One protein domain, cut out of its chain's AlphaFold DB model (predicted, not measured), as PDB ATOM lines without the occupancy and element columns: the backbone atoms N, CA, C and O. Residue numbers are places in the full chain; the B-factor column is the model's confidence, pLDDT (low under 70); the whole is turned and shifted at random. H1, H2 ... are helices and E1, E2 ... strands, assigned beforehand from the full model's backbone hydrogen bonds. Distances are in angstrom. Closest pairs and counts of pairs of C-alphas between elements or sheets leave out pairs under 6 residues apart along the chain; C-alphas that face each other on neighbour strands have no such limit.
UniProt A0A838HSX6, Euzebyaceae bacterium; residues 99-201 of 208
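AT A GLANCE: This is residues 99 to 201 of the 208 residues of a protein of Euzebyaceae bacterium (UniProt A0A838HSX6). A small three-stranded parallel sheet forms the core, with H3 over one face and H4 over the opposite face, while H1 and H2, side by side, pack near the edge strand E1. Long loops without named elements, residues 117 to 128 and 173 to 190, join E1 to H2 and E3 to H4. The 103 printed residues include four named helices and three strands, H1 E1 H2 E2 H3 E3 H4, with sheet order E1 E2 E3 and class mixed, helices and strands. The whole is compact, with a radius of gyration of the C-alphas of 13.4 A, and spans 34 by 32 by 24 A.

IN THESE COORDINATES: H1, residues 99 to 108, begins at C-alpha (9.491, -14.142, 12.889) and is 14.3 A long. E1 is residues 112 to 116, H2 residues 129 to 138, 14.3 A, and E2 residues 142 to 147, 13.4 A. H3, residues 152 to 163, is 16.2 A long. E3 is residues 168 to 172; H4, residues 191 to 199, ends at C-alpha (6.234, 2.957, -1.030).

HOW THE PARTS SIT: H1 and H2 touch at a shallow tilt of 25 degrees, the same way; their closest C-alphas are Glu 100 and Leu 135, 5.6 A. N 115 and O 142 are 2.9 A apart between E1 and E2, and N 170 and O 143 2.8 A between E2 and E3. E1, H2, E2 and E2, H3, E3 are strand-helix-strand units, two parallel neighbour strands with a helix between, with right-handed crossovers. There are three layers, helices on both faces of the sheet: H1, H2 and H3 on one, H4 on the other. H3 runs along the strands, 8.5 A high over the sheet. In H1, H2, H3 and H4 every O i to N i+4 pair is within hydrogen-bond range.

THE WHOLE: The C-alphas of Val 137 and Gly 178 are farthest apart, 36.8 A. The printed part has no cut. pLDDT is under 70 at residues 121 to 126 and 179 to 180.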
ATOM      1  N   PRO A  99       9.127 -15.087  13.940       93.44
ATOM      2  CA  PRO A  99       9.491 -14.142  12.889       93.44
ATOM      3  C   PRO A  99       8.336 -13.801  11.936       93.44
ATOM      4  O   PRO A  99       8.069 -12.628  11.676       93.44
ATOM      5  N   GLU A 100       7.594 -14.814  11.489       95.94
ATOM      6  CA  GLU A 100       6.440 -14.679  10.599       95.94
ATOM      7  C   GLU A 100       5.327 -13.842  11.245       95.94
ATOM      8  O   GLU A 100       4.766 -12.941  10.622       95.94
ATOM      9  N   ALA A 101       5.024 -14.100  12.521       96.12
ATOM     10  CA  ALA A 101       4.023 -13.333  13.249       96.12
ATOM     11  C   ALA A 101       4.467 -11.879  13.483       96.12
ATOM     12  O   ALA A 101       3.628 -10.983  13.426       96.12
ATOM     13  N   GLY A 102       5.768 -11.634  13.670       96.12
ATOM     14  CA  GLY A 102       6.332 -10.288  13.767       96.12
ATOM     15  C   GLY A 102       6.183  -9.490  12.477       96.12
ATOM     16  O   GLY A 102       5.701  -8.360  12.517       96.12
ATOM     17  N   VAL A 103       6.514 -10.089  11.330       97.56
ATOM     18  CA  VAL A 103       6.308  -9.447  10.022       97.56
ATOM     19  C   VAL A 103       4.827  -9.140   9.803       97.56
ATOM     20  O   VAL A 103       4.488  -7.996   9.500       97.56
ATOM     21  N   ARG A 104       3.929 -10.108  10.043       96.44
ATOM     22  CA  ARG A 104       2.478  -9.882   9.917       96.44
ATOM     23  C   ARG A 104       1.979  -8.742  10.787       96.44
ATOM     24  O   ARG A 104       1.150  -7.964  10.327       96.44
ATOM     25  N   LEU A 105       2.437  -8.672  12.033       96.31
ATOM     26  CA  LEU A 105       2.022  -7.634  12.966       96.31
ATOM     27  C   LEU A 105       2.427  -6.246  12.459       96.31
ATOM     28  O   LEU A 105       1.588  -5.356  12.391       96.31
ATOM     29  N   ILE A 106       3.683  -6.091  12.028       97.00
ATOM     30  CA  ILE A 106       4.204  -4.830  11.480       97.00
ATOM     31  C   ILE A 106       3.416  -4.403  10.238       97.00
ATOM     32  O   ILE A 106       3.014  -3.247  10.131       97.00
ATOM     33  N   VAL A 107       3.180  -5.336   9.311       95.81
ATOM     34  CA  VAL A 107       2.467  -5.059   8.057       95.81
ATOM     35  C   VAL A 107       1.002  -4.699   8.311       95.81
ATOM     36  O   VAL A 107       0.477  -3.805   7.652       95.81
ATOM     37  N   ARG A 108       0.330  -5.371   9.257       94.31
ATOM     38  CA  ARG A 108      -1.063  -5.063   9.630       94.31
ATOM     39  C   ARG A 108      -1.198  -3.694  10.286       94.31
ATOM     40  O   ARG A 108      -2.147  -2.996   9.976       94.31
ATOM     41  N   ALA A 109      -0.219  -3.292  11.091       94.75
ATOM     42  CA  ALA A 109      -0.155  -1.964  11.698       94.75
ATOM     43  C   ALA A 109       0.300  -0.857  10.711       94.75
ATOM     44  O   ALA A 109       0.842   0.170  11.123       94.75
ATOM     45  N   GLY A 110       0.171  -1.078   9.395       94.50
ATOM     46  CA  GLY A 110       0.490  -0.098   8.344       94.50
ATOM     47  C   GLY A 110       1.983   0.198   8.135       94.50
ATOM     48  O   GLY A 110       2.333   1.122   7.385       94.50
ATOM     49  N   GLY A 111       2.859  -0.566   8.791       96.75
ATOM     50  CA  GLY A 111       4.304  -0.392   8.750       96.75
ATOM     51  C   GLY A 111       5.012  -1.249   7.703       96.75
ATOM     52  O   GLY A 111       4.412  -1.991   6.923       96.75
ATOM     53  N   VAL A 112       6.338  -1.145   7.708       98.12
ATOM     54  CA  VAL A 112       7.251  -1.875   6.824       98.12
ATOM     55  C   VAL A 112       8.232  -2.670   7.672       98.12
ATOM     56  O   VAL A 112       8.928  -2.106   8.518       98.12
ATOM     57  N   ALA A 113       8.281  -3.980   7.439       98.12
ATOM     58  CA  ALA A 113       9.180  -4.888   8.139       98.12
ATOM     59  C   ALA A 113      10.499  -5.057   7.375       98.12
ATOM     60  O   ALA A 113      10.502  -5.361   6.177       98.12
ATOM     61  N   VAL A 114      11.614  -4.918   8.093       98.31
ATOM     62  CA  VAL A 114      12.973  -5.162   7.594       98.31
ATOM     63  C   VAL A 114      13.687  -6.137   8.525       98.31
ATOM     64  O   VAL A 114      13.614  -6.016   9.747       98.31
ATOM     65  N   LEU A 115      14.378  -7.123   7.959       96.88
ATOM     66  CA  LEU A 115      15.153  -8.089   8.732       96.88
ATOM     67  C   LEU A 115      16.474  -7.455   9.182       96.88
ATOM     68  O   LEU A 115      17.300  -7.118   8.339       96.88
ATOM     69  N   ALA A 116      16.677  -7.309  10.492       95.44
ATOM     70  CA  ALA A 116      17.859  -6.641  11.036       95.44
ATOM     71  C   ALA A 116      19.066  -7.587  11.089       95.44
ATOM     72  O   ALA A 116      18.932  -8.732  11.543       95.44
ATOM     73  N   HIS A 117      20.224  -7.080  10.655       93.25
ATOM     74  CA  HIS A 117      21.564  -7.662  10.761       93.25
ATOM     75  C   HIS A 117      21.594  -9.215  10.765       93.25
ATOM     76  O   HIS A 117      22.038  -9.846  11.737       93.25
ATOM     77  N   PRO A 118      21.075  -9.886   9.715       91.62
ATOM     78  CA  PRO A 118      20.863 -11.338   9.692       91.62
ATOM     79  C   PRO A 118      22.152 -12.162   9.807       91.62
ATOM     80  O   PRO A 118      22.091 -13.308  10.251       91.62
ATOM     81  N   GLY A 119      23.308 -11.583   9.467       87.56
ATOM     82  CA  GLY A 119      24.621 -12.212   9.609       87.56
ATOM     83  C   GLY A 119      25.132 -12.292  11.050       87.56
ATOM     84  O   GLY A 119      26.095 -13.007  11.304       87.56
ATOM     85  N   LEU A 120      24.484 -11.609  12.001       84.88
ATOM     86  CA  LEU A 120      24.845 -11.657  13.423       84.88
ATOM     87  C   LEU A 120      24.117 -12.745  14.221       84.88
ATOM     88  O   LEU A 120      24.340 -12.879  15.425       84.88
ATOM     89  N   ALA A 121      23.210 -13.501  13.598       66.56
ATOM     90  CA  ALA A 121      22.485 -14.553  14.296       66.56
ATOM     91  C   ALA A 121      23.451 -15.659  14.772       66.56
ATOM     92  O   ALA A 121      24.179 -16.253  13.980       66.56
ATOM     93  N   THR A 122      23.459 -15.939  16.079       50.75
ATOM     94  CA  THR A 122      24.267 -17.012  16.676       50.75
ATOM     95  C   THR A 122      23.703 -18.400  16.340       50.75
ATOM     96  O   THR A 122      22.526 -18.555  16.008       50.75
ATOM     97  N   ARG A 123      24.586 -19.408  16.419       42.34
ATOM     98  CA  ARG A 123      24.519 -20.772  15.847       42.34
ATOM     99  C   ARG A 123      23.230 -21.598  16.019       42.34
ATOM    100  O   ARG A 123      23.107 -22.595  15.319       42.34
ATOM    101  N   GLU A 124      22.281 -21.231  16.875       41.16
ATOM    102  CA  GLU A 124      21.070 -22.041  17.125       41.16
ATOM    103  C   GLU A 124      19.797 -21.505  16.445       41.16
ATOM    104  O   GLU A 124      18.805 -22.219  16.345       41.16
ATOM    105  N   ALA A 125      19.816 -20.273  15.923       51.19
ATOM    106  CA  ALA A 125      18.666 -19.655  15.248       51.19
ATOM    107  C   ALA A 125      19.109 -18.733  14.099       51.19
ATOM    108  O   ALA A 125      18.645 -17.592  13.980       51.19
ATOM    109  N   GLY A 126      20.063 -19.218  13.301       61.62
ATOM    110  CA  GLY A 126      20.541 -18.532  12.106       61.62
ATOM    111  C   GLY A 126      19.382 -18.193  11.173       61.62
ATOM    112  O   GLY A 126      18.490 -19.011  10.956       61.62
ATOM    113  N   THR A 127      19.381 -16.981  10.626       75.38
ATOM    114  CA  THR A 127      18.529 -16.684   9.475       75.38
ATOM    115  C   THR A 127      19.023 -17.546   8.318       75.38
ATOM    116  O   THR A 127      20.150 -17.359   7.864       75.38
ATOM    117  N   ASP A 128      18.203 -18.478   7.844       87.88
ATOM    118  CA  ASP A 128      18.450 -19.199   6.601       87.88
ATOM    119  C   ASP A 128      17.538 -18.683   5.478       87.88
ATOM    120  O   ASP A 128      16.606 -17.897   5.691       87.88
ATOM    121  N   LEU A 129      17.830 -19.113   4.250       92.00
ATOM    122  CA  LEU A 129      17.052 -18.713   3.082       92.00
ATOM    123  C   LEU A 129      15.609 -19.227   3.142       92.00
ATOM    124  O   LEU A 129      14.711 -18.533   2.682       92.00
ATOM    125  N   ALA A 130      15.367 -20.389   3.759       93.44
ATOM    126  CA  ALA A 130      14.026 -20.954   3.883       93.44
ATOM    127  C   ALA A 130      13.136 -20.122   4.820       93.44
ATOM    128  O   ALA A 130      11.945 -19.949   4.571       93.44
ATOM    129  N   LEU A 131      13.695 -19.605   5.912       92.38
ATOM    130  CA  LEU A 131      13.039 -18.650   6.790       92.38
ATOM    131  C   LEU A 131      12.831 -17.327   6.065       92.38
ATOM    132  O   LEU A 131      11.722 -16.807   6.105       92.38
ATOM    133  N   LEU A 132      13.844 -16.820   5.357       94.81
ATOM    134  CA  LEU A 132      13.698 -15.601   4.565       94.81
ATOM    135  C   LEU A 132      12.544 -15.716   3.553       94.81
ATOM    136  O   LEU A 132      11.725 -14.805   3.480       94.81
ATOM    137  N   ASP A 133      12.416 -16.848   2.856       96.56
ATOM    138  CA  ASP A 133      11.315 -17.117   1.920       96.56
ATOM    139  C   ASP A 133       9.947 -17.057   2.614       96.56
ATOM    140  O   ASP A 133       9.016 -16.430   2.107       96.56
ATOM    141  N   ARG A 134       9.824 -17.639   3.815       96.81
ATOM    142  CA  ARG A 134       8.592 -17.523   4.612       96.81
ATOM    143  C   ARG A 134       8.308 -16.076   5.006       96.81
ATOM    144  O   ARG A 134       7.169 -15.642   4.905       96.81
ATOM    145  N   LEU A 135       9.319 -15.304   5.402       97.12
ATOM    146  CA  LEU A 135       9.134 -13.895   5.765       97.12
ATOM    147  C   LEU A 135       8.706 -13.033   4.574       97.12
ATOM    148  O   LEU A 135       7.879 -12.137   4.745       97.12
ATOM    149  N   VAL A 136       9.214 -13.316   3.372       97.81
ATOM    150  CA  VAL A 136       8.772 -12.656   2.131       97.81
ATOM    151  C   VAL A 136       7.275 -12.882   1.909       97.81
ATOM    152  O   VAL A 136       6.558 -11.921   1.631       97.81
ATOM    153  N   VAL A 137       6.777 -14.112   2.107       97.25
ATOM    154  CA  VAL A 137       5.337 -14.434   1.997       97.25
ATOM    155  C   VAL A 137       4.494 -13.601   2.968       97.25
ATOM    156  O   VAL A 137       3.420 -13.121   2.603       97.25
ATOM    157  N   GLU A 138       4.992 -13.367   4.181       97.56
ATOM    158  CA  GLU A 138       4.299 -12.557   5.192       97.56
ATOM    159  C   GLU A 138       4.366 -11.042   4.925       97.56
ATOM    160  O   GLU A 138       3.648 -10.270   5.565       97.56
ATOM    161  N   GLY A 139       5.179 -10.603   3.960       97.50
ATOM    162  CA  GLY A 139       5.295  -9.204   3.549       97.50
ATOM    163  C   GLY A 139       6.560  -8.490   4.020       97.50
ATOM    164  O   GLY A 139       6.547  -7.263   4.124       97.50
ATOM    165  N   LEU A 140       7.646  -9.216   4.303       98.25
ATOM    166  CA  LEU A 140       8.959  -8.606   4.523       98.25
ATOM    167  C   LEU A 140       9.348  -7.763   3.300       98.25
ATOM    168  O   LEU A 140       9.215  -8.215   2.164       98.25
ATOM    169  N   ALA A 141       9.826  -6.541   3.531       98.31
ATOM    170  CA  ALA A 141      10.116  -5.589   2.459       98.31
ATOM    171  C   ALA A 141      11.611  -5.331   2.257       98.31
ATOM    172  O   ALA A 141      12.021  -4.869   1.190       98.31
ATOM    173  N   GLY A 142      12.432  -5.626   3.262       98.12
ATOM    174  CA  GLY A 142      13.864  -5.407   3.176       98.12
ATOM    175  C   GLY A 142      14.681  -6.213   4.168       98.12
ATOM    176  O   GLY A 142      14.159  -6.933   5.024       98.12
ATOM    177  N   ILE A 143      15.988  -6.059   4.037       97.94
ATOM    178  CA  ILE A 143      17.003  -6.734   4.834       97.94
ATOM    179  C   ILE A 143      18.157  -5.769   5.089       97.94
ATOM    180  O   ILE A 143      18.543  -4.995   4.215       97.94
ATOM    181  N   GLU A 144      18.686  -5.759   6.302       97.56
ATOM    182  CA  GLU A 144      19.845  -4.949   6.669       97.56
ATOM    183  C   GLU A 144      21.127  -5.692   6.296       97.56
ATOM    184  O   GLU A 144      21.758  -6.364   7.111       97.56
ATOM    185  N   SER A 145      21.478  -5.611   5.014       96.19
ATOM    186  CA  SER A 145      22.694  -6.210   4.464       96.19
ATOM    187  C   SER A 145      23.947  -5.444   4.901       96.19
ATOM    188  O   SER A 145      24.976  -6.059   5.178       96.19
ATOM    189  N   ASP A 146      23.848  -4.116   5.022       95.50
ATOM    190  CA  ASP A 146      24.967  -3.218   5.311       95.50
ATOM    191  C   ASP A 146      25.020  -2.840   6.793       95.50
ATOM    192  O   ASP A 146      24.588  -1.769   7.216       95.50
ATOM    193  N   HIS A 147      25.591  -3.732   7.595       94.81
ATOM    194  CA  HIS A 147      25.718  -3.569   9.040       94.81
ATOM    195  C   HIS A 147      27.195  -3.536   9.460       94.81
ATOM    196  O   HIS A 147      28.040  -4.176   8.837       94.81
ATOM    197  N   VAL A 148      27.532  -2.815  10.534       92.19
ATOM    198  CA  VAL A 148      28.922  -2.695  11.032       92.19
ATOM    199  C   VAL A 148      29.550  -4.033  11.433       92.19
ATOM    200  O   VAL A 148      30.758  -4.207  11.350       92.19
ATOM    201  N   GLY A 149      28.717  -4.988  11.843       89.81
ATOM    202  CA  GLY A 149      29.125  -6.352  12.178       89.81
ATOM    203  C   GLY A 149      29.129  -7.333  10.999       89.81
ATOM    204  O   GLY A 149      29.348  -8.519  11.219       89.81
ATOM    205  N   HIS A 150      28.844  -6.883   9.775       91.56
ATOM    206  CA  HIS A 150      29.004  -7.697   8.572       91.56
ATOM    207  C   HIS A 150      30.321  -7.332   7.885       91.56
ATOM    208  O   HIS A 150      30.573  -6.160   7.593       91.56
ATOM    209  N   ASP A 151      31.145  -8.336   7.598       92.44
ATOM    210  CA  ASP A 151      32.209  -8.174   6.613       92.44
ATOM    211  C   ASP A 151      31.623  -8.145   5.188       92.44
ATOM    212  O   ASP A 151      30.425  -8.364   4.977       92.44
ATOM    213  N   GLU A 152      32.461  -7.864   4.190       94.38
ATOM    214  CA  GLU A 152      31.995  -7.747   2.804       94.38
ATOM    215  C   GLU A 152      31.455  -9.074   2.246       94.38
ATOM    216  O   GLU A 152      30.561  -9.064   1.404       94.38
ATOM    217  N   VAL A 153      31.935 -10.223   2.734       94.69
ATOM    218  CA  VAL A 153      31.444 -11.538   2.293       94.69
ATOM    219  C   VAL A 153      30.009 -11.745   2.775       94.69
ATOM    220  O   VAL A 153      29.133 -12.110   1.988       94.69
ATOM    221  N   VAL A 154      29.752 -11.468   4.054       93.44
ATOM    222  CA  VAL A 154      28.422 -11.550   4.663       93.44
ATOM    223  C   VAL A 154      27.482 -10.513   4.051       93.44
ATOM    224  O   VAL A 154      26.342 -10.845   3.718       93.44
ATOM    225  N   ALA A 155      27.944  -9.276   3.858       95.19
ATOM    226  CA  ALA A 155      27.144  -8.223   3.244       95.19
ATOM    227  C   ALA A 155      26.753  -8.590   1.804       95.19
ATOM    228  O   ALA A 155      25.569  -8.573   1.470       95.19
ATOM    229  N   ALA A 156      27.708  -9.012   0.966       96.50
ATOM    230  CA  ALA A 156      27.441  -9.423  -0.412       96.50
ATOM    231  C   ALA A 156      26.479 -10.620  -0.497       96.50
ATOM    232  O   ALA A 156      25.595 -10.635  -1.358       96.50
ATOM    233  N   TYR A 157      26.602 -11.593   0.415       96.06
ATOM    234  CA  TYR A 157      25.669 -12.714   0.515       96.06
ATOM    235  C   TYR A 157      24.229 -12.235   0.747       96.06
ATOM    236  O   TYR A 157      23.321 -12.629   0.012       96.06
ATOM    237  N   TRP A 158      24.015 -11.351   1.726       95.75
ATOM    238  CA  TRP A 158      22.674 -10.866   2.055       95.75
ATOM    239  C   TRP A 158      22.114  -9.879   1.029       95.75
ATOM    240  O   TRP A 158      20.919  -9.952   0.751       95.75
ATOM    241  N   ARG A 159      22.949  -9.043   0.392       97.50
ATOM    242  CA  ARG A 159      22.526  -8.203  -0.747       97.50
ATOM    243  C   ARG A 159      21.994  -9.070  -1.888       97.50
ATOM    244  O   ARG A 159      20.876  -8.864  -2.345       97.50
ATOM    245  N   ARG A 160      22.733 -10.118  -2.268       97.69
ATOM    246  CA  ARG A 160      22.292 -11.068  -3.296       97.69
ATOM    247  C   ARG A 160      20.998 -11.785  -2.904       97.69
ATOM    248  O   ARG A 160      20.088 -11.891  -3.721       97.69
ATOM    249  N   ALA A 161      20.905 -12.272  -1.666       96.44
ATOM    250  CA  ALA A 161      19.699 -12.939  -1.181       96.44
ATOM    251  C   ALA A 161      18.473 -12.008  -1.201       96.44
ATOM    252  O   ALA A 161      17.364 -12.486  -1.460       96.44
ATOM    253  N   ALA A 162      18.677 -10.708  -0.948       97.19
ATOM    254  CA  ALA A 162      17.656  -9.671  -1.056       97.19
ATOM    255  C   ALA A 162      17.164  -9.517  -2.499       97.19
ATOM    256  O   ALA A 162      15.961  -9.616  -2.754       97.19
ATOM    257  N   ASP A 163      18.104  -9.335  -3.428       98.06
ATOM    258  CA  ASP A 163      17.829  -9.091  -4.843       98.06
ATOM    259  C   ASP A 163      17.047 -10.254  -5.466       98.06
ATOM    260  O   ASP A 163      16.027 -10.044  -6.123       98.06
ATOM    261  N   GLU A 164      17.452 -11.497  -5.177       98.19
ATOM    262  CA  GLU A 164      16.780 -12.719  -5.649       98.19
ATOM    263  C   GLU A 164      15.319 -12.840  -5.166       98.19
ATOM    264  O   GLU A 164      14.538 -13.591  -5.747       98.19
ATOM    265  N   ARG A 165      14.932 -12.100  -4.119       97.56
ATOM    266  CA  ARG A 165      13.590 -12.116  -3.504       97.56
ATOM    267  C   ARG A 165      12.820 -10.809  -3.688       97.56
ATOM    268  O   ARG A 165      11.721 -10.668  -3.152       97.56
ATOM    269  N   GLY A 166      13.378  -9.842  -4.420       97.69
ATOM    270  CA  GLY A 166      12.770  -8.521  -4.607       97.69
ATOM    271  C   GLY A 166      12.667  -7.690  -3.321       97.69
ATOM    272  O   GLY A 166      11.787  -6.822  -3.223       97.69
ATOM    273  N   LEU A 167      13.536  -7.973  -2.343       98.44
ATOM    274  CA  LEU A 167      13.689  -7.227  -1.096       98.44
ATOM    275  C   LEU A 167      14.655  -6.054  -1.287       98.44
ATOM    276  O   LEU A 167      15.572  -6.112  -2.100       98.44
ATOM    277  N   LEU A 168      14.478  -4.999  -0.495       98.50
ATOM    278  CA  LEU A 168      15.376  -3.846  -0.488       98.50
ATOM    279  C   LEU A 168      16.528  -4.049   0.510       98.50
ATOM    280  O   LEU A 168      16.296  -4.402   1.667       98.50
ATOM    281  N   SER A 169      17.763  -3.791   0.074       98.25
ATOM    282  CA  SER A 169      18.945  -3.815   0.945       98.25
ATOM    283  C   SER A 169      19.101  -2.492   1.690       98.25
ATOM    284  O   SER A 169      19.190  -1.432   1.080       98.25
ATOM    285  N   THR A 170      19.145  -2.564   3.015       98.56
ATOM    286  CA  THR A 170      19.314  -1.425   3.924       98.56
ATOM    287  C   THR A 170      20.648  -1.493   4.653       98.56
ATOM    288  O   THR A 170      21.276  -2.554   4.735       98.56
ATOM    289  N   GLY A 171      21.052  -0.353   5.207       97.56
ATOM    290  CA  GLY A 171      22.205  -0.238   6.080       97.56
ATOM    291  C   GLY A 171      21.933   0.586   7.329       97.56
ATOM    292  O   GLY A 171      21.225   1.601   7.286       97.56
ATOM    293  N   GLY A 172      22.537   0.157   8.433       95.81
ATOM    294  CA  GLY A 172      22.341   0.740   9.751       95.81
ATOM    295  C   GLY A 172      23.566   0.581  10.644       95.81
ATOM    296  O   GLY A 172      24.303  -0.403  10.596       95.81
ATOM    297  N   SER A 173      23.812   1.612  11.452       93.62
ATOM    298  CA  SER A 173      24.936   1.626  12.397       93.62
ATOM    299  C   SER A 173      24.713   0.737  13.621       93.62
ATOM    300  O   SER A 173      25.685   0.380  14.277       93.62
ATOM    301  N   ASP A 174      23.461   0.413  13.965       91.50
ATOM    302  CA  ASP A 174      23.116  -0.213  15.250       91.50
ATOM    303  C   ASP A 174      23.772   0.524  16.437       91.50
ATOM    304  O   ASP A 174      24.394  -0.061  17.326       91.50
ATOM    305  N   PHE A 175      23.700   1.859  16.414       90.44
ATOM    306  CA  PHE A 175      24.342   2.713  17.408       90.44
ATOM    307  C   PHE A 175      23.722   2.527  18.802       90.44
ATOM    308  O   PHE A 175      22.515   2.665  18.989       90.44
ATOM    309  N   HIS A 176      24.569   2.276  19.803       85.25
ATOM    310  CA  HIS A 176      24.169   1.996  21.189       85.25
ATOM    311  C   HIS A 176      24.700   3.040  22.195       85.25
ATOM    312  O   HIS A 176      24.929   2.722  23.364       85.25
ATOM    313  N   GLY A 177      24.941   4.285  21.763       78.69
ATOM    314  CA  GLY A 177      25.356   5.365  22.670       78.69
ATOM    315  C   GLY A 177      26.775   5.203  23.224       78.69
ATOM    316  O   GLY A 177      26.998   5.495  24.393       78.69
ATOM    317  N   GLY A 178      27.706   4.667  22.426       74.56
ATOM    318  CA  GLY A 178      29.096   4.410  22.838       74.56
ATOM    319  C   GLY A 178      29.317   3.119  23.639       74.56
ATOM    320  O   GLY A 178      30.442   2.833  24.029       74.56
ATOM    321  N   ARG A 179      28.272   2.311  23.880       65.50
ATOM    322  CA  ARG A 179      28.395   0.988  24.537       65.50
ATOM    323  C   ARG A 179      28.943  -0.114  23.624       65.50
ATOM    324  O   ARG A 179      29.276  -1.191  24.107       65.50
ATOM    325  N   LYS A 180      28.948   0.128  22.316       69.88
ATOM    326  CA  LYS A 180      29.528  -0.730  21.282       69.88
ATOM    327  C   LYS A 180      30.484   0.116  20.446       69.88
ATOM    328  O   LYS A 180      30.262   1.323  20.333       69.88
ATOM    329  N   ASP A 181      31.429  -0.544  19.787       73.12
ATOM    330  CA  ASP A 181      32.338   0.054  18.802       73.12
ATOM    331  C   ASP A 181      31.610   0.339  17.476       73.12
ATOM    332  O   ASP A 181      31.942  -0.188  16.417       73.12
ATOM    333  N   SER A 182      30.541   1.128  17.538       83.69
ATOM    334  CA  SER A 182      29.829   1.621  16.367       83.69
ATOM    335  C   SER A 182      29.481   3.083  16.573       83.69
ATOM    336  O   SER A 182      28.976   3.461  17.632       83.69
ATOM    337  N   GLU A 183      29.737   3.889  15.551       90.75
ATOM    338  CA  GLU A 183      29.373   5.299  15.498       90.75
ATOM    339  C   GLU A 183      28.079   5.484  14.706       90.75
ATOM    340  O   GLU A 183      27.791   4.764  13.745       90.75
ATOM    341  N   ILE A 184      27.288   6.482  15.093       93.56
ATOM    342  CA  ILE A 184      26.091   6.842  14.337       93.56
ATOM    343  C   ILE A 184      26.474   7.194  12.892       93.56
ATOM    344  O   ILE A 184      27.378   7.986  12.646       93.56
ATOM    345  N   GLY A 185      25.795   6.578  11.923       92.88
ATOM    346  CA  GLY A 185      26.093   6.771  10.500       92.88
ATOM    347  C   GLY A 185      27.261   5.941   9.953       92.88
ATOM    348  O   GLY A 185      27.569   6.069   8.771       92.88
ATOM    349  N   ALA A 186      27.860   5.036  10.738       92.81
ATOM    350  CA  ALA A 186      28.903   4.115  10.255       92.81
ATOM    351  C   ALA A 186      28.452   3.226   9.075       92.81
ATOM    352  O   ALA A 186      29.268   2.755   8.276       92.81
ATOM    353  N   ARG A 187      27.139   3.005   8.951       95.31
ATOM    354  CA  ARG A 187      26.454   2.492   7.760       95.31
ATOM    355  C   ARG A 187      25.180   3.299   7.545       95.31
ATOM    356  O   ARG A 187      24.588   3.792   8.509       95.31
ATOM    357  N   THR A 188      24.777   3.442   6.289       96.88
ATOM    358  CA  THR A 188      23.628   4.260   5.892       96.88
ATOM    359  C   THR A 188      22.794   3.541   4.841       96.88
ATOM    360  O   THR A 188      23.271   2.627   4.174       96.88
ATOM    361  N   THR A 189      21.537   3.960   4.707       98.19
ATOM    362  CA  THR A 189      20.639   3.521   3.637       98.19
ATOM    363  C   THR A 189      20.483   4.673   2.639       98.19
ATOM    364  O   THR A 189      20.148   5.779   3.080       98.19
ATOM    365  N   PRO A 190      20.706   4.460   1.327       97.88
ATOM    366  CA  PRO A 190      20.488   5.495   0.319       97.88
ATOM    367  C   PRO A 190      19.053   6.022   0.338       97.88
ATOM    368  O   PRO A 190      18.107   5.280   0.619       97.88
ATOM    369  N   ARG A 191      18.874   7.308   0.021       97.88
ATOM    370  CA  ARG A 191      17.562   7.966   0.100       97.88
ATOM    371  C   ARG A 191      16.528   7.278  -0.793       97.88
ATOM    372  O   ARG A 191      15.404   7.059  -0.355       97.88
ATOM    373  N   GLU A 192      16.922   6.882  -1.996       98.25
ATOM    374  CA  GLU A 192      16.066   6.166  -2.938       98.25
ATOM    375  C   GLU A 192      15.558   4.826  -2.382       98.25
ATOM    376  O   GLU A 192      14.414   4.450  -2.632       98.25
ATOM    377  N   VAL A 193      16.362   4.134  -1.568       98.19
ATOM    378  CA  VAL A 193      15.949   2.892  -0.901       98.19
ATOM    379  C   VAL A 193      14.950   3.189   0.215       98.19
ATOM    380  O   VAL A 193      13.976   2.454   0.370       98.19
ATOM    381  N   VAL A 194      15.146   4.277   0.967       98.19
ATOM    382  CA  VAL A 194      14.183   4.726   1.987       98.19
ATOM    383  C   VAL A 194      12.832   5.056   1.348       98.19
ATOM    384  O   VAL A 194      11.799   4.597   1.836       98.19
ATOM    385  N   ASP A 195      12.831   5.798   0.239       97.94
ATOM    386  CA  ASP A 195      11.605   6.141  -0.489       97.94
ATOM    387  C   ASP A 195      10.928   4.886  -1.068       97.94
ATOM    388  O   ASP A 195       9.709   4.727  -0.956       97.94
ATOM    389  N   ALA A 196      11.710   3.949  -1.615       97.75
ATOM    390  CA  ALA A 196      11.203   2.674  -2.111       97.75
ATOM    391  C   ALA A 196      10.602   1.808  -0.993       97.75
ATOM    392  O   ALA A 196       9.548   1.207  -1.195       97.75
ATOM    393  N   LEU A 197      11.219   1.763   0.193       97.06
ATOM    394  CA  LEU A 197      10.665   1.085   1.367       97.06
ATOM    395  C   LEU A 197       9.356   1.731   1.808       97.06
ATOM    396  O   LEU A 197       8.381   1.024   2.050       97.06
ATOM    397  N   HIS A 198       9.305   3.063   1.873       96.56
ATOM    398  CA  HIS A 198       8.088   3.779   2.246       96.56
ATOM    399  C   HIS A 198       6.934   3.472   1.278       96.56
ATOM    400  O   HIS A 198       5.800   3.270   1.710       96.56
ATOM    401  N   ALA A 199       7.219   3.347  -0.022       95.56
ATOM    402  CA  ALA A 199       6.234   2.957  -1.030       95.56
ATOM    403  C   ALA A 199       5.714   1.510  -0.879       95.56
ATOM    404  O   ALA A 199       4.673   1.183  -1.444       95.56
ATOM    405  N   ARG A 200       6.396   0.640  -0.115       93.19
ATOM    406  CA  ARG A 200       5.944  -0.736   0.179       93.19
ATOM    407  C   ARG A 200       4.895  -0.812   1.291       93.19
ATOM    408  O   ARG A 200       4.368  -1.900   1.529       93.19
ATOM    409  N   ARG A 201       4.578   0.298   1.968       90.75
ATOM    410  CA  ARG A 201       3.461   0.348   2.923       90.75
ATOM    411  C   ARG A 201       2.182  -0.083   2.212       90.75
ATOM    412  O   ARG A 201       1.832   0.468   1.169       90.75
TER     413      ARG A 201